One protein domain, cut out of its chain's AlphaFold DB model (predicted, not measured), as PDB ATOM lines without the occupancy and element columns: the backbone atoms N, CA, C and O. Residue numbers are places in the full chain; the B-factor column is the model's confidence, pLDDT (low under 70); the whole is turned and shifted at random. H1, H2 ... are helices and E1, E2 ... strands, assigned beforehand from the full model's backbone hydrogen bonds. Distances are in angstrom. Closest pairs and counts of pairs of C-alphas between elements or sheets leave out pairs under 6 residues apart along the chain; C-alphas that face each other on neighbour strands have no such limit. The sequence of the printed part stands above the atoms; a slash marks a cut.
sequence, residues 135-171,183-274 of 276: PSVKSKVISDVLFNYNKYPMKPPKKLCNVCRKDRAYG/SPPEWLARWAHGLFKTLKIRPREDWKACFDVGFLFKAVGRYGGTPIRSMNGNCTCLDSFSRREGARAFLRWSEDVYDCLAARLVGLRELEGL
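AT A GLANCE: This is residues 135 to 171 and 183 to 274 of the 276 residues of the protein "BTB domain protein, putative" of Rhizoctonia solani AG-3 Rhs1AP (UniProt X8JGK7). Two helices, H1 and H3, lie side by side and run opposite ways, with the longest helix, H6, packing on H1 at a steep tilt and H4 crossing H3 about perpendicularly. At one end of the long axis sits a small strand hairpin, E1 and E2, with the short helix H2 near it; at the other end residues 269 to 274 of H7 stick out. The printed part has 129 residues with seven named helices and two named strands, in the order H1 H2 H3 H4 E1 E2 H5 H6 H7; the sheet E1 - E2 is antiparallel and the class is mostly helix. The whole is compact, with a radius of gyration of the C-alphas of 15.1 A, yet elongated, spanning 52 by 30 by 25 A.

HOW THE PARTS SIT: E1, residues 228 to 230, and E2, residues 233 to 235, form an antiparallel hairpin, with N 230 and O 233 2.9 A apart and N 235 and O 228 2.8 A apart, within hydrogen-bond range. The closest C-alphas of H2, residues 163 to 169, and E2 are those of Val 163 and Cys 235, 6.2 A. Those of H3, residues 186 to 201, and E1 are Glu 186 and Ile 228, 6.5 A. H3 touches H1, residues 135 to 146, at a shallow tilt of 19 degrees, opposite ways; the closest C-alphas, of Leu 146 and Ala 192, are 5.5 A apart. H4, residues 213 to 222, touches H3 about perpendicular at 82 degrees, closest at the C-alphas of Gly 194 and Ala 219, 5.1 A. The hub is H6, residues 244 to 264, which is apart from H3. Residues 260 to 264 of H6 touch residues 141 to 145 of H1 at a steep tilt of 41 degrees, opposite ways, closest at the C-alphas of Ile 142 and Leu 261, 6.8 A. H6 and H4 only just touch, with 3 pairs of C-alphas within 8 A, the closest those of Val 213 and Ala 247, 6.6 A. H5, residues 237 to 241, touches H6 only at the corner, closest at the C-alphas of Phe 241 and Ala 247, 4.6 A. H7, residues 268 to 274, is close to H1 but not clearly touching, at the C-alphas of Lys 138 and Leu 268, 7.8 A. Every O i to N i+4 pair is within hydrogen-bond range in H1, H4, H5 and H6; the counts are 11 of 12 in H3, 2 of 3 in H7, and 1 of 3 in H2, where 3 of 4 O i to N i+3 pairs are within range.

IN THESE COORDINATES: H6 is 30.4 A long, from C-alpha 244 at (-5.779, 17.754, 257.071); H3 is 23.6 A, H1 16.0 A and H4 14.3 A. H1 begins at C-alpha 135, (-19.560, 38.051, 284.217), and H7 ends at C-alpha 274, (-24.770, 51.098, 280.142).

THE WHOLE: The two C-alphas farthest apart, of Gly 233 and Leu 274, are 52.0 A apart. Residues 172 to 182 are not printed, and C-alphas 171 and 183 are 11.5 A apart across this cut. The links H1 to H2 and H3 to H4 are long. Mean pLDDT of the printed part is 83.5, with residues 158 to 171, 183, 226 and 229 to 233 under 70.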
ATOM      1  N   PRO A 135     -20.353  39.276 284.090       91.25
ATOM      2  CA  PRO A 135     -19.560  38.051 284.217       91.25
ATOM      3  C   PRO A 135     -20.383  36.807 284.570       91.25
ATOM      4  O   PRO A 135     -20.030  35.701 284.139       91.25
ATOM      5  N   SER A 136     -21.468  36.966 285.332       91.88
ATOM      6  CA  SER A 136     -22.365  35.870 285.714       91.88
ATOM      7  C   SER A 136     -23.170  35.365 284.520       91.88
ATOM      8  O   SER A 136     -23.137  34.166 284.236       91.88
ATOM      9  N   VAL A 137     -23.796  36.267 283.756       92.62
ATOM     10  CA  VAL A 137     -24.521  35.928 282.519       92.62
ATOM     11  C   VAL A 137     -23.575  35.311 281.498       92.62
ATOM     12  O   VAL A 137     -23.848  34.232 280.972       92.62
ATOM     13  N   LYS A 138     -22.408  35.929 281.279       92.38
ATOM     14  CA  LYS A 138     -21.363  35.401 280.395       92.38
ATOM     15  C   LYS A 138     -20.967  33.981 280.800       92.38
ATOM     16  O   LYS A 138     -20.943  33.084 279.961       92.38
ATOM     17  N   SER A 139     -20.698  33.748 282.086       93.75
ATOM     18  CA  SER A 139     -20.339  32.418 282.594       93.75
ATOM     19  C   SER A 139     -21.466  31.403 282.406       93.75
ATOM     20  O   SER A 139     -21.189  30.283 281.976       93.75
ATOM     21  N   LYS A 140     -22.717  31.781 282.688       93.62
ATOM     22  CA  LYS A 140     -23.882  30.912 282.507       93.62
ATOM     23  C   LYS A 140     -24.064  30.531 281.044       93.62
ATOM     24  O   LYS A 140     -24.083  29.348 280.736       93.62
ATOM     25  N   VAL A 141     -24.096  31.502 280.134       93.00
ATOM     26  CA  VAL A 141     -24.284  31.248 278.697       93.00
ATOM     27  C   VAL A 141     -23.173  30.362 278.135       93.00
ATOM     28  O   VAL A 141     -23.462  29.400 277.421       93.00
ATOM     29  N   ILE A 142     -21.907  30.640 278.472       94.62
ATOM     30  CA  ILE A 142     -20.784  29.804 278.026       94.62
ATOM     31  C   ILE A 142     -20.931  28.383 278.589       94.62
ATOM     32  O   ILE A 142     -20.737  27.418 277.853       94.62
ATOM     33  N   SER A 143     -21.296  28.240 279.866       94.88
ATOM     34  CA  SER A 143     -21.517  26.933 280.493       94.88
ATOM     35  C   SER A 143     -22.660  26.159 279.823       94.88
ATOM     36  O   SER A 143     -22.481  25.005 279.437       94.88
ATOM     37  N   ASP A 144     -23.805  26.807 279.622       93.44
ATOM     38  CA  ASP A 144     -25.012  26.214 279.043       93.44
ATOM     39  C   ASP A 144     -24.790  25.727 277.611       93.44
ATOM     40  O   ASP A 144     -25.367  24.719 277.200       93.44
ATOM     41  N   VAL A 145     -23.956  26.429 276.839       93.62
ATOM     42  CA  VAL A 145     -23.592  26.000 275.488       93.62
ATOM     43  C   VAL A 145     -22.549  24.886 275.544       93.62
ATOM     44  O   VAL A 145     -22.783  23.825 274.971       93.62
ATOM     45  N   LEU A 146     -21.422  25.087 276.239       94.81
ATOM     46  CA  LEU A 146     -20.268  24.180 276.181       94.81
ATOM     47  C   LEU A 146     -20.485  22.840 276.896       94.81
ATOM     48  O   LEU A 146     -19.915  21.834 276.483       94.81
ATOM     49  N   PHE A 147     -21.298  22.795 277.950       92.94
ATOM     50  CA  PHE A 147     -21.512  21.565 278.721       92.94
ATOM     51  C   PHE A 147     -22.769  20.792 278.302       92.94
ATOM     52  O   PHE A 147     -23.066  19.737 278.862       92.94
ATOM     53  N   ASN A 148     -23.474  21.244 277.260       90.12
ATOM     54  CA  ASN A 148     -24.644  20.555 276.717       90.12
ATOM     55  C   ASN A 148     -24.285  19.622 275.552       90.12
ATOM     56  O   ASN A 148     -24.715  19.794 274.412       90.12
ATOM     57  N   TYR A 149     -23.489  18.596 275.848       86.69
ATOM     58  CA  TYR A 149     -22.884  17.707 274.847       86.69
ATOM     59  C   TYR A 149     -23.875  16.898 273.988       86.69
ATOM     60  O   TYR A 149     -23.491  16.319 272.967       86.69
ATOM     61  N   ASN A 150     -25.141  16.848 274.403       81.25
ATOM     62  CA  ASN A 150     -26.219  16.113 273.741       81.25
ATOM     63  C   ASN A 150     -26.949  16.914 272.669       81.25
ATOM     64  O   ASN A 150     -27.621  16.331 271.809       81.25
ATOM     65  N   LYS A 151     -26.828  18.239 272.714       85.06
ATOM     66  CA  LYS A 151     -27.557  19.157 271.846       85.06
ATOM     67  C   LYS A 151     -26.590  19.918 270.944       85.06
ATOM     68  O   LYS A 151     -25.376  19.931 271.142       85.06
ATOM     69  N   TYR A 152     -27.140  20.506 269.891       85.25
ATOM     70  CA  TYR A 152     -26.412  21.483 269.089       85.25
ATOM     71  C   TYR A 152     -26.019  22.687 269.977       85.25
ATOM     72  O   TYR A 152     -26.840  23.078 270.809       85.25
ATOM     73  N   PRO A 153     -24.809  23.270 269.839       90.94
ATOM     74  CA  PRO A 153     -23.760  22.946 268.863       90.94
ATOM     75  C   PRO A 153     -22.744  21.896 269.353       90.94
ATOM     76  O   PRO A 153     -21.964  21.374 268.561       90.94
ATOM     77  N   MET A 154     -22.753  21.532 270.641       90.12
ATOM     78  CA  MET A 154     -21.717  20.676 271.236       90.12
ATOM     79  C   MET A 154     -21.789  19.201 270.845       90.12
ATOM     80  O   MET A 154     -20.849  18.458 271.114       90.12
ATOM     81  N   LYS A 155     -22.862  18.759 270.185       84.69
ATOM     82  CA  LYS A 155     -22.958  17.420 269.598       84.69
ATOM     83  C   LYS A 155     -22.048  17.323 268.359       84.69
ATOM     84  O   LYS A 155     -22.422  17.830 267.301       84.69
ATOM     85  N   PRO A 156     -20.902  16.614 268.421       77.44
ATOM     86  CA  PRO A 156     -19.970  16.583 267.301       77.44
ATOM     87  C   PRO A 156     -20.563  15.803 266.112       77.44
ATOM     88  O   PRO A 156     -21.216  14.763 266.327       77.44
ATOM     89  N   PRO A 157     -20.318  16.235 264.857       74.56
ATOM     90  CA  PRO A 157     -20.743  15.505 263.671       74.56
ATOM     91  C   PRO A 157     -20.197  14.073 263.644       74.56
ATOM     92  O   PRO A 157     -19.092  13.782 264.103       74.56
ATOM     93  N   LYS A 158     -20.973  13.161 263.036       67.81
ATOM     94  CA  LYS A 158     -20.702  11.706 262.992       67.81
ATOM     95  C   LYS A 158     -19.313  11.331 262.441       67.81
ATOM     96  O   LYS A 158     -18.881  10.202 262.652       67.81
ATOM     97  N   LYS A 159     -18.644  12.245 261.729       64.75
ATOM     98  CA  LYS A 159     -17.345  12.043 261.072       64.75
ATOM     99  C   LYS A 159     -16.132  12.384 261.949       64.75
ATOM    100  O   LYS A 159     -15.026  12.045 261.552       64.75
ATOM    101  N   LEU A 160     -16.305  13.030 263.108       65.12
ATOM    102  CA  LEU A 160     -15.155  13.502 263.897       65.12
ATOM    103  C   LEU A 160     -14.454  12.396 264.691       65.12
ATOM    104  O   LEU A 160     -13.262  12.522 264.942       65.12
ATOM    105  N   CYS A 161     -15.146  11.313 265.080       62.75
ATOM    106  CA  CYS A 161     -14.466  10.184 265.717       62.75
ATOM    107  C   CYS A 161     -15.258   8.870 265.710       62.75
ATOM    108  O   CYS A 161     -16.375   8.803 266.222       62.75
ATOM    109  N   ASN A 162     -14.648   7.799 265.192       59.41
ATOM    110  CA  ASN A 162     -15.262   6.469 265.103       59.41
ATOM    111  C   ASN A 162     -15.166   5.650 266.409       59.41
ATOM    112  O   ASN A 162     -16.049   4.836 266.667       59.41
ATOM    113  N   VAL A 163     -14.146   5.874 267.249       58.00
ATOM    114  CA  VAL A 163     -13.972   5.170 268.541       58.00
ATOM    115  C   VAL A 163     -14.955   5.707 269.578       58.00
ATOM    116  O   VAL A 163     -15.782   4.958 270.089       58.00
ATOM    117  N   CYS A 164     -15.008   7.030 269.760       61.78
ATOM    118  CA  CYS A 164     -16.028   7.668 270.598       61.78
ATOM    119  C   CYS A 164     -17.460   7.503 270.060       61.78
ATOM    120  O   CYS A 164     -18.428   7.787 270.758       61.78
ATOM    121  N   ARG A 165     -17.617   7.056 268.807       59.69
ATOM    122  CA  ARG A 165     -18.909   6.665 268.235       59.69
ATOM    123  C   ARG A 165     -19.337   5.262 268.674       59.69
ATOM    124  O   ARG A 165     -20.538   5.047 268.777       59.69
ATOM    125  N   LYS A 166     -18.411   4.328 268.934       53.88
ATOM    126  CA  LYS A 166     -18.739   2.982 269.444       53.88
ATOM    127  C   LYS A 166     -19.128   2.998 270.924       53.88
ATOM    128  O   LYS A 166     -20.023   2.252 271.298       53.88
ATOM    129  N   ASP A 167     -18.591   3.929 271.715       51.72
ATOM    130  CA  ASP A 167     -19.078   4.192 273.084       51.72
ATOM    131  C   ASP A 167     -20.554   4.633 273.110       51.72
ATOM    132  O   ASP A 167     -21.267   4.335 274.061       51.72
ATOM    133  N   ARG A 168     -21.063   5.258 272.033       50.34
ATOM    134  CA  ARG A 168     -22.497   5.601 271.903       50.34
ATOM    135  C   ARG A 168     -23.403   4.378 271.723       50.34
ATOM    136  O   ARG A 168     -24.616   4.521 271.811       50.34
ATOM    137  N   ALA A 169     -22.843   3.208 271.406       44.78
ATOM    138  CA  ALA A 169     -23.603   1.996 271.119       44.78
ATOM    139  C   ALA A 169     -23.812   1.096 272.349       44.78
ATOM    140  O   ALA A 169     -24.555   0.128 272.244       44.78
ATOM    141  N   TYR A 170     -23.247   1.425 273.520       43.81
ATOM    142  CA  TYR A 170     -23.553   0.718 274.773       43.81
ATOM    143  C   TYR A 170     -24.888   1.134 275.420       43.81
ATOM    144  O   TYR A 170     -25.179   0.747 276.545       43.81
ATOM    145  N   GLY A 171     -25.781   1.786 274.668       43.66
ATOM    146  CA  GLY A 171     -27.228   1.734 274.921       43.66
ATOM    147  C   GLY A 171     -27.847   0.364 274.586       43.66
ATOM    148  O   GLY A 171     -28.982   0.306 274.129       43.66
ATOM    149  N   SER A 183     -22.127  10.066 277.979       69.12
ATOM    150  CA  SER A 183     -20.842  10.627 278.383       69.12
ATOM    151  C   SER A 183     -20.155  11.216 277.147       69.12
ATOM    152  O   SER A 183     -19.977  10.503 276.151       69.12
ATOM    153  N   PRO A 184     -19.781  12.510 277.147       78.19
ATOM    154  CA  PRO A 184     -19.054  13.087 276.028       78.19
ATOM    155  C   PRO A 184     -17.694  12.398 275.853       78.19
ATOM    156  O   PRO A 184     -17.112  11.916 276.825       78.19
ATOM    157  N   PRO A 185     -17.130  12.418 274.633       80.62
ATOM    158  CA  PRO A 185     -15.725  12.094 274.441       80.62
ATOM    159  C   PRO A 185     -14.849  12.899 275.405       80.62
ATOM    160  O   PRO A 185     -15.020  14.110 275.529       80.62
ATOM    161  N   GLU A 186     -13.874  12.260 276.045       83.94
ATOM    162  CA  GLU A 186     -13.022  12.933 277.032       83.94
ATOM    163  C   GLU A 186     -12.295  14.159 276.442       83.94
ATOM    164  O   GLU A 186     -12.204  15.201 277.091       83.94
ATOM    165  N   TRP A 187     -11.855  14.100 275.180       87.19
ATOM    166  CA  TRP A 187     -11.256  15.260 274.508       87.19
ATOM    167  C   TRP A 187     -12.216  16.446 274.401       87.19
ATOM    168  O   TRP A 187     -11.787  17.587 274.556       87.19
ATOM    169  N   LEU A 188     -13.505  16.179 274.165       88.94
ATOM    170  CA  LEU A 188     -14.540  17.197 274.027       88.94
ATOM    171  C   LEU A 188     -14.778  17.871 275.373       88.94
ATOM    172  O   LEU A 188     -14.829  19.095 275.439       88.94
ATOM    173  N   ALA A 189     -14.849  17.079 276.445       89.56
ATOM    174  CA  ALA A 189     -15.007  17.598 277.796       89.56
ATOM    175  C   ALA A 189     -13.811  18.461 278.228       89.56
ATOM    176  O   ALA A 189     -13.984  19.554 278.768       89.56
ATOM    177  N   ARG A 190     -12.584  18.012 277.937       91.38
ATOM    178  CA  ARG A 190     -11.358  18.768 278.238       91.38
ATOM    179  C   ARG A 190     -11.245  20.049 277.412       91.38
ATOM    180  O   ARG A 190     -10.865  21.088 277.952       91.38
ATOM    181  N   TRP A 191     -11.599  19.997 276.128       93.44
ATOM    182  CA  TRP A 191     -11.651  21.179 275.267       93.44
ATOM    183  C   TRP A 191     -12.693  22.187 275.754       93.44
ATOM    184  O   TRP A 191     -12.351  23.350 275.954       93.44
ATOM    185  N   ALA A 192     -13.918  21.735 276.041       95.19
ATOM    186  CA  ALA A 192     -14.993  22.558 276.592       95.19
ATOM    187  C   ALA A 192     -14.581  23.219 277.916       95.19
ATOM    188  O   ALA A 192     -14.785  24.416 278.108       95.19
ATOM    189  N   HIS A 193     -13.920  22.475 278.808       94.62
ATOM    190  CA  HIS A 193     -13.402  23.017 280.061       94.62
ATOM    191  C   HIS A 193     -12.314  24.081 279.845       94.62
ATOM    192  O   HIS A 193     -12.331  25.136 280.485       94.62
ATOM    193  N   GLY A 194     -11.370  23.825 278.933       94.69
ATOM    194  CA  GLY A 194     -10.328  24.784 278.567       94.69
ATOM    195  C   GLY A 194     -10.898  26.062 277.951       94.69
ATOM    196  O   GLY A 194     -10.491  27.164 278.339       94.69
ATOM    197  N   LEU A 195     -11.872  25.917 277.048       95.56
ATOM    198  CA  LEU A 195     -12.629  27.027 276.478       95.56
ATOM    199  C   LEU A 195     -13.327  27.824 277.572       95.56
ATOM    200  O   LEU A 195     -13.076  29.016 277.689       95.56
ATOM    201  N   PHE A 196     -14.123  27.180 278.426       96.12
ATOM    202  CA  PHE A 196     -14.846  27.850 279.505       96.12
ATOM    203  C   PHE A 196     -13.923  28.715 280.374       96.12
ATOM    204  O   PHE A 196     -14.196  29.895 280.591       96.12
ATOM    205  N   LYS A 197     -12.782  28.169 280.816       94.75
ATOM    206  CA  LYS A 197     -11.802  28.924 281.616       94.75
ATOM    207  C   LYS A 197     -11.208  30.119 280.870       94.75
ATOM    208  O   LYS A 197     -10.953  31.151 281.485       94.75
ATOM    209  N   THR A 198     -10.984  29.981 279.568       94.62
ATOM    210  CA  THR A 198     -10.331  31.012 278.754       94.62
ATOM    211  C   THR A 198     -11.310  32.115 278.340       94.62
ATOM    212  O   THR A 198     -11.014  33.294 278.521       94.62
ATOM    213  N   LEU A 199     -12.493  31.744 277.846       94.25
ATOM    214  CA  LEU A 199     -13.511  32.669 277.337       94.25
ATOM    215  C   LEU A 199     -14.121  33.544 278.437       94.25
ATOM    216  O   LEU A 199     -14.516  34.675 278.168       94.25
ATOM    217  N   LYS A 200     -14.165  33.064 279.687       91.50
ATOM    218  CA  LYS A 200     -14.605  33.876 280.832       91.50
ATOM    219  C   LYS A 200     -13.774  35.146 281.002       91.50
ATOM    220  O   LYS A 200     -14.339  36.209 281.235       91.50
ATOM    221  N   ILE A 201     -12.458  35.021 280.858       90.38
ATOM    222  CA  ILE A 201     -11.496  36.086 281.162       90.38
ATOM    223  C   ILE A 201     -11.178  36.911 279.915       90.38
ATOM    224  O   ILE A 201     -11.002  38.119 280.007       90.38
ATOM    225  N   ARG A 202     -11.098  36.273 278.742       89.88
ATOM    226  CA  ARG A 202     -10.684  36.960 277.516       89.88
ATOM    227  C   ARG A 202     -11.776  37.863 276.929       89.88
ATOM    228  O   ARG A 202     -12.959  37.482 276.975       89.88
ATOM    229  N   PRO A 203     -11.375  38.999 276.326       88.12
ATOM    230  CA  PRO A 203     -12.263  39.824 275.518       88.12
ATOM    231  C   PRO A 203     -12.691  39.057 274.259       88.12
ATOM    232  O   PRO A 203     -12.021  38.106 273.841       88.12
ATOM    233  N   ARG A 204     -13.849  39.412 273.700       86.19
ATOM    234  CA  ARG A 204     -14.527  38.631 272.649       86.19
ATOM    235  C   ARG A 204     -13.738  38.595 271.339       86.19
ATOM    236  O   ARG A 204     -13.816  37.619 270.597       86.19
ATOM    237  N   GLU A 205     -12.968  39.635 271.075       87.69
ATOM    238  CA  GLU A 205     -12.154  39.842 269.878       87.69
ATOM    239  C   GLU A 205     -11.097  38.735 269.738       87.69
ATOM    240  O   GLU A 205     -10.836  38.241 268.641       87.69
ATOM    241  N   ASP A 206     -10.588  38.241 270.871       90.25
ATOM    242  CA  ASP A 206      -9.547  37.212 270.936       90.25
ATOM    243  C   ASP A 206     -10.095  35.778 270.955       90.25
ATOM    244  O   ASP A 206      -9.335  34.805 271.044       90.25
ATOM    245  N   TRP A 207     -11.419  35.608 270.914       93.00
ATOM    246  CA  TRP A 207     -12.038  34.294 271.078       93.00
ATOM    247  C   TRP A 207     -11.731  33.353 269.927       93.00
ATOM    248  O   TRP A 207     -11.576  32.159 270.163       93.00
ATOM    249  N   LYS A 208     -11.605  33.868 268.698       93.00
ATOM    250  CA  LYS A 208     -11.446  33.040 267.492       93.00
ATOM    251  C   LYS A 208     -10.225  32.117 267.575       93.00
ATOM    252  O   LYS A 208     -10.304  30.957 267.185       93.00
ATOM    253  N   ALA A 209      -9.137  32.589 268.185       93.12
ATOM    254  CA  ALA A 209      -7.927  31.799 268.415       93.12
ATOM    255  C   ALA A 209      -8.128  30.623 269.392       93.12
ATOM    256  O   ALA A 209      -7.294  29.732 269.459       93.12
ATOM    257  N   CYS A 210      -9.207  30.599 270.179       94.38
ATOM    258  CA  CYS A 210      -9.517  29.489 271.082       94.38
ATOM    259  C   CYS A 210     -10.275  28.338 270.394       94.38
ATOM    260  O   CYS A 210     -10.377  27.249 270.959       94.38
ATOM    261  N   PHE A 211     -10.797  28.555 269.184       95.12
ATOM    262  CA  PHE A 211     -11.533  27.546 268.409       95.12
ATOM    263  C   PHE A 211     -10.663  26.860 267.350       95.12
ATOM    264  O   PHE A 211     -11.165  26.064 266.554       95.12
ATOM    265  N   ASP A 212      -9.359  27.140 267.347       94.25
ATOM    266  CA  ASP A 212      -8.402  26.504 266.457       94.25
ATOM    267  C   ASP A 212      -7.980  25.105 266.951       94.25
ATOM    268  O   ASP A 212      -8.247  24.666 268.077       94.25
ATOM    269  N   VAL A 213      -7.307  24.368 266.068       92.19
ATOM    270  CA  VAL A 213      -6.786  23.036 266.390       92.19
ATOM    271  C   VAL A 213      -5.650  23.129 267.420       92.19
ATOM    272  O   VAL A 213      -5.522  22.254 268.274       92.19
ATOM    273  N   GLY A 214      -4.842  24.195 267.397       93.00
ATOM    274  CA  GLY A 214      -3.736  24.381 268.342       93.00
ATOM    275  C   GLY A 214      -4.210  24.463 269.795       93.00
ATOM    276  O   GLY A 214      -3.654  23.812 270.686       93.00
ATOM    277  N   PHE A 215      -5.290  25.200 270.038       94.38
ATOM    278  CA  PHE A 215      -5.937  25.326 271.330       94.38
ATOM    279  C   PHE A 215      -6.545  24.005 271.786       94.38
ATOM    280  O   PHE A 215      -6.427  23.680 272.965       94.38
ATOM    281  N   LEU A 216      -7.131  23.209 270.882       91.94
ATOM    282  CA  LEU A 216      -7.593  21.857 271.212       91.94
ATOM    283  C   LEU A 216      -6.469  21.019 271.832       91.94
ATOM    284  O   LEU A 216      -6.634  20.499 272.936       91.94
ATOM    285  N   PHE A 217      -5.312  20.933 271.171       90.88
ATOM    286  CA  PHE A 217      -4.166  20.184 271.698       90.88
ATOM    287  C   PHE A 217      -3.670  20.757 273.028       90.88
ATOM    288  O   PHE A 217      -3.434  20.007 273.978       90.88
ATOM    289  N   LYS A 218      -3.582  22.088 273.135       92.38
ATOM    290  CA  LYS A 218      -3.193  22.773 274.375       92.38
ATOM    291  C   LYS A 218      -4.147  22.461 275.532       92.38
ATOM    292  O   LYS A 218      -3.693  22.175 276.639       92.38
ATOM    293  N   ALA A 219      -5.455  22.517 275.291       91.62
ATOM    294  CA  ALA A 219      -6.482  22.251 276.291       91.62
ATOM    295  C   ALA A 219      -6.446  20.785 276.733       91.62
ATOM    296  O   ALA A 219      -6.388  20.506 277.929       91.62
ATOM    297  N   VAL A 220      -6.405  19.842 275.788       88.75
ATOM    298  CA  VAL A 220      -6.364  18.410 276.116       88.75
ATOM    299  C   VAL A 220      -5.084  18.041 276.869       88.75
ATOM    300  O   VAL A 220      -5.163  17.300 277.851       88.75
ATOM    301  N   GLY A 221      -3.934  18.595 276.468       86.75
ATOM    302  CA  GLY A 221      -2.660  18.395 277.154       86.75
ATOM    303  C   GLY A 221      -2.676  18.930 278.588       86.75
ATOM    304  O   GLY A 221      -2.306  18.215 279.516       86.75
ATOM    305  N   ARG A 222      -3.182  20.155 278.791       87.38
ATOM    306  CA  ARG A 222      -3.239  20.802 280.112       87.38
ATOM    307  C   ARG A 222      -4.204  20.123 281.087       87.38
ATOM    308  O   ARG A 222      -3.957  20.154 282.287       87.38
ATOM    309  N   TYR A 223      -5.294  19.536 280.593       79.38
ATOM    310  CA  TYR A 223      -6.373  18.987 281.423       79.38
ATOM    311  C   TYR A 223      -6.447  17.450 281.394       79.38
ATOM    312  O   TYR A 223      -7.536  16.887 281.403       79.38
ATOM    313  N   GLY A 224      -5.292  16.775 281.382       70.25
ATOM    314  CA  GLY A 224      -5.195  15.326 281.626       70.25
ATOM    315  C   GLY A 224      -4.281  14.540 280.679       70.25
ATOM    316  O   GLY A 224      -4.334  13.311 280.683       70.25
ATOM    317  N   GLY A 225      -3.480  15.216 279.846       71.81
ATOM    318  CA  GLY A 225      -2.441  14.595 279.016       71.81
ATOM    319  C   GLY A 225      -2.943  13.640 277.924       71.81
ATOM    320  O   GLY A 225      -4.139  13.499 277.675       71.81
ATOM    321  N   THR A 226      -2.012  12.978 277.244       68.12
ATOM    322  CA  THR A 226      -2.285  11.921 276.257       68.12
ATOM    323  C   THR A 226      -1.821  10.566 276.801       68.12
ATOM    324  O   THR A 226      -0.820  10.533 277.516       68.12
ATOM    325  N   PRO A 227      -2.474   9.441 276.453       73.12
ATOM    326  CA  PRO A 227      -3.579   9.304 275.500       73.12
ATOM    327  C   PRO A 227      -4.942   9.665 276.106       73.12
ATOM    328  O   PRO A 227      -5.136   9.596 277.317       73.12
ATOM    329  N   ILE A 228      -5.900  10.008 275.245       75.88
ATOM    330  CA  ILE A 228      -7.312  10.099 275.636       75.88
ATOM    331  C   ILE A 228      -7.826   8.679 275.839       75.88
ATOM    332  O   ILE A 228      -7.670   7.835 274.952       75.88
ATOM    333  N   ARG A 229      -8.449   8.416 276.982       68.62
ATOM    334  CA  ARG A 229      -8.977   7.098 277.321       68.62
ATOM    335  C   ARG A 229     -10.477   7.068 277.052       68.62
ATOM    336  O   ARG A 229     -11.218   8.002 277.339       68.62
ATOM    337  N   SER A 230     -10.922   5.975 276.462       66.69
ATOM    338  CA  SER A 230     -12.325   5.610 276.297       66.69
ATOM    339  C   SER A 230     -12.537   4.261 276.985       66.69
ATOM    340  O   SER A 230     -11.582   3.508 277.187       66.69
ATOM    341  N   MET A 231     -13.785   3.935 277.332       61.94
ATOM    342  CA  MET A 231     -14.129   2.608 277.859       61.94
ATOM    343  C   MET A 231     -13.734   1.476 276.894       61.94
ATOM    344  O   MET A 231     -13.472   0.363 277.332       61.94
ATOM    345  N   ASN A 232     -13.620   1.776 275.595       60.50
ATOM    346  CA  ASN A 232     -13.227   0.840 274.542       60.50
ATOM    347  C   ASN A 232     -11.735   0.928 274.142       60.50
ATOM    348  O   ASN A 232     -11.344   0.364 273.118       60.50
ATOM    349  N   GLY A 233     -10.898   1.633 274.914       67.56
ATOM    350  CA  GLY A 233      -9.447   1.728 274.706       67.56
ATOM    351  C   GLY A 233      -8.935   3.145 274.435       67.56
ATOM    352  O   GLY A 233      -9.604   4.142 274.709       67.56
ATOM    353  N   ASN A 234      -7.712   3.252 273.904       71.06
ATOM    354  CA  ASN A 234      -7.112   4.547 273.585       71.06
ATOM    355  C   ASN A 234      -7.805   5.182 272.377       71.06
ATOM    356  O   ASN A 234      -7.950   4.592 271.306       71.06
ATOM    357  N   CYS A 235      -8.221   6.421 272.564       72.81
ATOM    358  CA  CYS A 235      -8.944   7.191 271.585       72.81
ATOM    359  C   CYS A 235      -7.973   7.933 270.653       72.81
ATOM    360  O   CYS A 235      -7.197   8.781 271.089       72.81
ATOM    361  N   THR A 236      -8.058   7.650 269.351       73.12
ATOM    362  CA  THR A 236      -7.207   8.237 268.298       73.12
ATOM    363  C   THR A 236      -7.826   9.479 267.639       73.12
ATOM    364  O   THR A 236      -7.440   9.867 266.531       73.12
ATOM    365  N   CYS A 237      -8.820  10.130 268.276       75.44
ATOM    366  CA  CYS A 237      -9.438  11.318 267.668       75.44
ATOM    367  C   CYS A 237      -8.405  12.447 267.485       75.44
ATOM    368  O   CYS A 237      -8.447  13.132 266.469       75.44
ATOM    369  N   LEU A 238      -7.452  12.616 268.416       80.81
ATOM    370  CA  LEU A 238      -6.389  13.621 268.270       80.81
ATOM    371  C   LEU A 238      -5.510  13.353 267.050       80.81
ATOM    372  O   LEU A 238      -5.257  14.277 266.283       80.81
ATOM    373  N   ASP A 239      -5.131  12.099 266.804       81.75
ATOM    374  CA  ASP A 239      -4.360  11.728 265.607       81.75
ATOM    375  C   ASP A 239      -5.139  12.030 264.323       81.75
ATOM    376  O   ASP A 239      -4.567  12.409 263.301       81.75
ATOM    377  N   SER A 240      -6.467  11.891 264.378       81.12
ATOM    378  CA  SER A 240      -7.358  12.243 263.272       81.12
ATOM    379  C   SER A 240      -7.405  13.757 263.052       81.12
ATOM    380  O   SER A 240      -7.381  14.199 261.904       81.12
ATOM    381  N   PHE A 241      -7.413  14.561 264.120       83.44
ATOM    382  CA  PHE A 241      -7.364  16.024 264.032       83.44
ATOM    383  C   PHE A 241      -6.009  16.554 263.562       83.44
ATOM    384  O   PHE A 241      -5.972  17.598 262.918       83.44
ATOM    385  N   SER A 242      -4.917  15.814 263.779       83.69
ATOM    386  CA  SER A 242      -3.609  16.124 263.185       83.69
ATOM    387  C   SER A 242      -3.594  15.975 261.656       83.69
ATOM    388  O   SER A 242      -2.734  16.543 260.985       83.69
ATOM    389  N   ARG A 243      -4.537  15.223 261.068       86.38
ATOM    390  CA  ARG A 243      -4.659  15.065 259.608       86.38
ATOM    391  C   ARG A 243      -5.492  16.196 259.004       86.38
ATOM    392  O   ARG A 243      -6.495  16.622 259.570       86.38
ATOM    393  N   ARG A 244      -5.147  16.618 257.779       84.12
ATOM    394  CA  ARG A 244      -5.779  17.754 257.071       84.12
ATOM    395  C   ARG A 244      -7.311  17.667 256.972       84.12
ATOM    396  O   ARG A 244      -7.986  18.694 256.966       84.12
ATOM    397  N   GLU A 245      -7.881  16.475 256.831       84.38
ATOM    398  CA  GLU A 245      -9.339  16.297 256.757       84.38
ATOM    399  C   GLU A 245     -10.021  16.409 258.123       84.38
ATOM    400  O   GLU A 245     -11.040  17.089 258.233       84.38
ATOM    401  N   GLY A 246      -9.436  15.810 259.165       83.25
ATOM    402  CA  GLY A 246      -9.956  15.908 260.527       83.25
ATOM    403  C   GLY A 246      -9.833  17.323 261.086       83.25
ATOM    404  O   GLY A 246     -10.797  17.821 261.659       83.25
ATOM    405  N   ALA A 247      -8.711  18.007 260.827       87.69
ATOM    406  CA  ALA A 247      -8.527  19.420 261.160       87.69
ATOM    407  C   ALA A 247      -9.622  20.299 260.537       87.69
ATOM    408  O   ALA A 247     -10.263  21.079 261.232       87.69
ATOM    409  N   ARG A 248      -9.895  20.137 259.233       88.56
ATOM    410  CA  ARG A 248     -10.951  20.896 258.538       88.56
ATOM    411  C   ARG A 248     -12.345  20.604 259.090       88.56
ATOM    412  O   ARG A 248     -13.151  21.521 259.206       88.56
ATOM    413  N   ALA A 249     -12.639  19.346 259.412       87.50
ATOM    414  CA  ALA A 249     -13.923  18.972 259.994       87.50
ATOM    415  C   ALA A 249     -14.103  19.552 261.406       87.50
ATOM    416  O   ALA A 249     -15.194  20.017 261.727       87.50
ATOM    417  N   PHE A 250     -13.045  19.537 262.224       90.12
ATOM    418  CA  PHE A 250     -13.050  20.153 263.547       90.12
ATOM    419  C   PHE A 250     -13.267  21.660 263.446       90.12
ATOM    420  O   PHE A 250     -14.171  22.154 264.100       90.12
ATOM    421  N   LEU A 251     -12.506  22.354 262.594       92.62
ATOM    422  CA  LEU A 251     -12.590  23.810 262.448       92.62
ATOM    423  C   LEU A 251     -13.986  24.279 262.032       92.62
ATOM    424  O   LEU A 251     -14.493  25.234 262.599       92.62
ATOM    425  N   ARG A 252     -14.633  23.582 261.090       92.19
ATOM    426  CA  ARG A 252     -16.018  23.904 260.703       92.19
ATOM    427  C   ARG A 252     -16.986  23.756 261.875       92.19
ATOM    428  O   ARG A 252     -17.804  24.623 262.118       92.19
ATOM    429  N   TRP A 253     -16.876  22.654 262.613       92.75
ATOM    430  CA  TRP A 253     -17.740  22.417 263.765       92.75
ATOM    431  C   TRP A 253     -17.449  23.380 264.929       92.75
ATOM    432  O   TRP A 253     -18.374  23.824 265.597       92.75
ATOM    433  N   SER A 254     -16.183  23.714 265.191       93.75
ATOM    434  CA  SER A 254     -15.820  24.667 266.243       93.75
ATOM    435  C   SER A 254     -16.227  26.096 265.879       93.75
ATOM    436  O   SER A 254     -16.578  26.857 266.777       93.75
ATOM    437  N   GLU A 255     -16.258  26.438 264.589       94.75
ATOM    438  CA  GLU A 255     -16.840  27.680 264.071       94.75
ATOM    439  C   GLU A 255     -18.351  27.745 264.344       94.75
ATOM    440  O   GLU A 255     -18.804  28.732 264.914       94.75
ATOM    441  N   ASP A 256     -19.106  26.660 264.127       93.44
ATOM    442  CA  ASP A 256     -20.533  26.605 264.502       93.44
ATOM    443  C   ASP A 256     -20.750  26.837 266.018       93.44
ATOM    444  O   ASP A 256     -21.709  27.492 266.446       93.44
ATOM    445  N   VAL A 257     -19.857  26.298 266.864       95.06
ATOM    446  CA  VAL A 257     -19.889  26.526 268.322       95.06
ATOM    447  C   VAL A 257     -19.586  27.991 268.645       95.06
ATOM    448  O   VAL A 257     -20.266  28.580 269.489       95.06
ATOM    449  N   TYR A 258     -18.585  28.578 267.985       95.75
ATOM    450  CA  TYR A 258     -18.245  29.992 268.121       95.75
ATOM    451  C   TYR A 258     -19.423  30.884 267.728       95.75
ATOM    452  O   TYR A 258     -19.803  31.743 268.521       95.75
ATOM    453  N   ASP A 259     -20.045  30.647 266.576       94.75
ATOM    454  CA  ASP A 259     -21.174  31.435 266.080       94.75
ATOM    455  C   ASP A 259     -22.376  31.344 267.023       94.75
ATOM    456  O   ASP A 259     -23.014  32.351 267.332       94.75
ATOM    457  N   CYS A 260     -22.649  30.156 267.569       94.31
ATOM    458  CA  CYS A 260     -23.705  29.972 268.561       94.31
ATOM    459  C   CYS A 260     -23.440  30.770 269.851       94.31
ATOM    460  O   CYS A 260     -24.343  31.434 270.368       94.31
ATOM    461  N   LEU A 261     -22.206  30.743 270.363       94.38
ATOM    462  CA  LEU A 261     -21.806  31.547 271.524       94.38
ATOM    463  C   LEU A 261     -21.882  33.045 271.216       94.38
ATOM    464  O   LEU A 261     -22.428  33.813 272.004       94.38
ATOM    465  N   ALA A 262     -21.364  33.450 270.059       92.00
ATOM    466  CA  ALA A 262     -21.344  34.823 269.591       92.00
ATOM    467  C   ALA A 262     -22.762  35.393 269.464       92.00
ATOM    468  O   ALA A 262     -22.982  36.518 269.912       92.00
ATOM    469  N   ALA A 263     -23.706  34.619 268.920       92.12
ATOM    470  CA  ALA A 263     -25.115  34.982 268.794       92.12
ATOM    471  C   ALA A 263     -25.796  35.131 270.163       92.12
ATOM    472  O   ALA A 263     -26.472  36.125 270.417       92.12
ATOM    473  N   ARG A 264     -25.572  34.185 271.086       89.44
ATOM    474  CA  ARG A 264     -26.173  34.225 272.434       89.44
ATOM    475  C   ARG A 264     -25.639  35.344 273.323       89.44
ATOM    476  O   ARG A 264     -26.299  35.720 274.284       89.44
ATOM    477  N   LEU A 265     -24.458  35.867 273.014       89.00
ATOM    478  CA  LEU A 265     -23.809  36.941 273.767       89.00
ATOM    479  C   LEU A 265     -23.895  38.297 273.056       89.00
ATOM    480  O   LEU A 265     -23.221  39.234 273.473       89.00
ATOM    481  N   VAL A 266     -24.688  38.431 271.984       87.94
ATOM    482  CA  VAL A 266     -24.905  39.730 271.318       87.94
ATOM    483  C   VAL A 266     -25.461  40.757 272.303       87.94
ATOM    484  O   VAL A 266     -24.906  41.847 272.400       87.94
ATOM    485  N   GLY A 267     -26.467  40.377 273.096       82.44
ATOM    486  CA  GLY A 267     -27.113  41.280 274.053       82.44
ATOM    487  C   GLY A 267     -26.222  41.729 275.218       82.44
ATOM    488  O   GLY A 267     -26.529  42.723 275.864       82.44
ATOM    489  N   LEU A 268     -25.080  41.073 275.475       85.38
ATOM    490  CA  LEU A 268     -24.138  41.578 276.483       85.38
ATOM    491  C   LEU A 268     -23.535  42.929 276.088       85.38
ATOM    492  O   LEU A 268     -23.219  43.704 276.979       85.38
ATOM    493  N   ARG A 269     -23.418  43.237 274.788       83.94
ATOM    494  CA  ARG A 269     -22.915  44.548 274.344       83.94
ATOM    495  C   ARG A 269     -23.821  45.689 274.791       83.94
ATOM    496  O   ARG A 269     -23.330  46.750 275.140       83.94
ATOM    497  N   GLU A 270     -25.131  45.453 274.804       86.12
ATOM    498  CA  GLU A 270     -26.104  46.437 275.285       86.12
ATOM    499  C   GLU A 270     -25.934  46.694 276.787       86.12
ATOM    500  O   GLU A 270     -26.056  47.830 277.228       86.12
ATOM    501  N   LEU A 271     -25.589  45.662 277.569       83.81
ATOM    502  CA  LEU A 271     -25.275  45.805 278.995       83.81
ATOM    503  C   LEU A 271     -23.931  46.502 279.239       83.81
ATOM    504  O   LEU A 271     -23.816  47.291 280.171       83.81
ATOM    505  N   GLU A 272     -22.918  46.205 278.425       83.19
ATOM    506  CA  GLU A 272     -21.601  46.852 278.497       83.19
ATOM    507  C   GLU A 272     -21.690  48.348 278.149       83.19
ATOM    508  O   GLU A 272     -20.991  49.154 278.756       83.19
ATOM    509  N   GLY A 273     -22.607  48.729 277.252       83.31
ATOM    510  CA  GLY A 273     -22.887  50.121 276.890       83.31
ATOM    511  C   GLY A 273     -23.637  50.940 277.947       83.31
ATOM    512  O   GLY A 273     -23.785  52.139 277.768       83.31
ATOM    513  N   LEU A 274     -24.087  50.351 279.065       81.62
ATOM    514  CA  LEU A 274     -24.770  51.098 280.142       81.62
ATOM    515  C   LEU A 274     -23.854  52.079 280.903       81.62
ATOM    516  O   LEU A 274     -24.338  52.815 281.761       81.62
TER     517      LEU A 274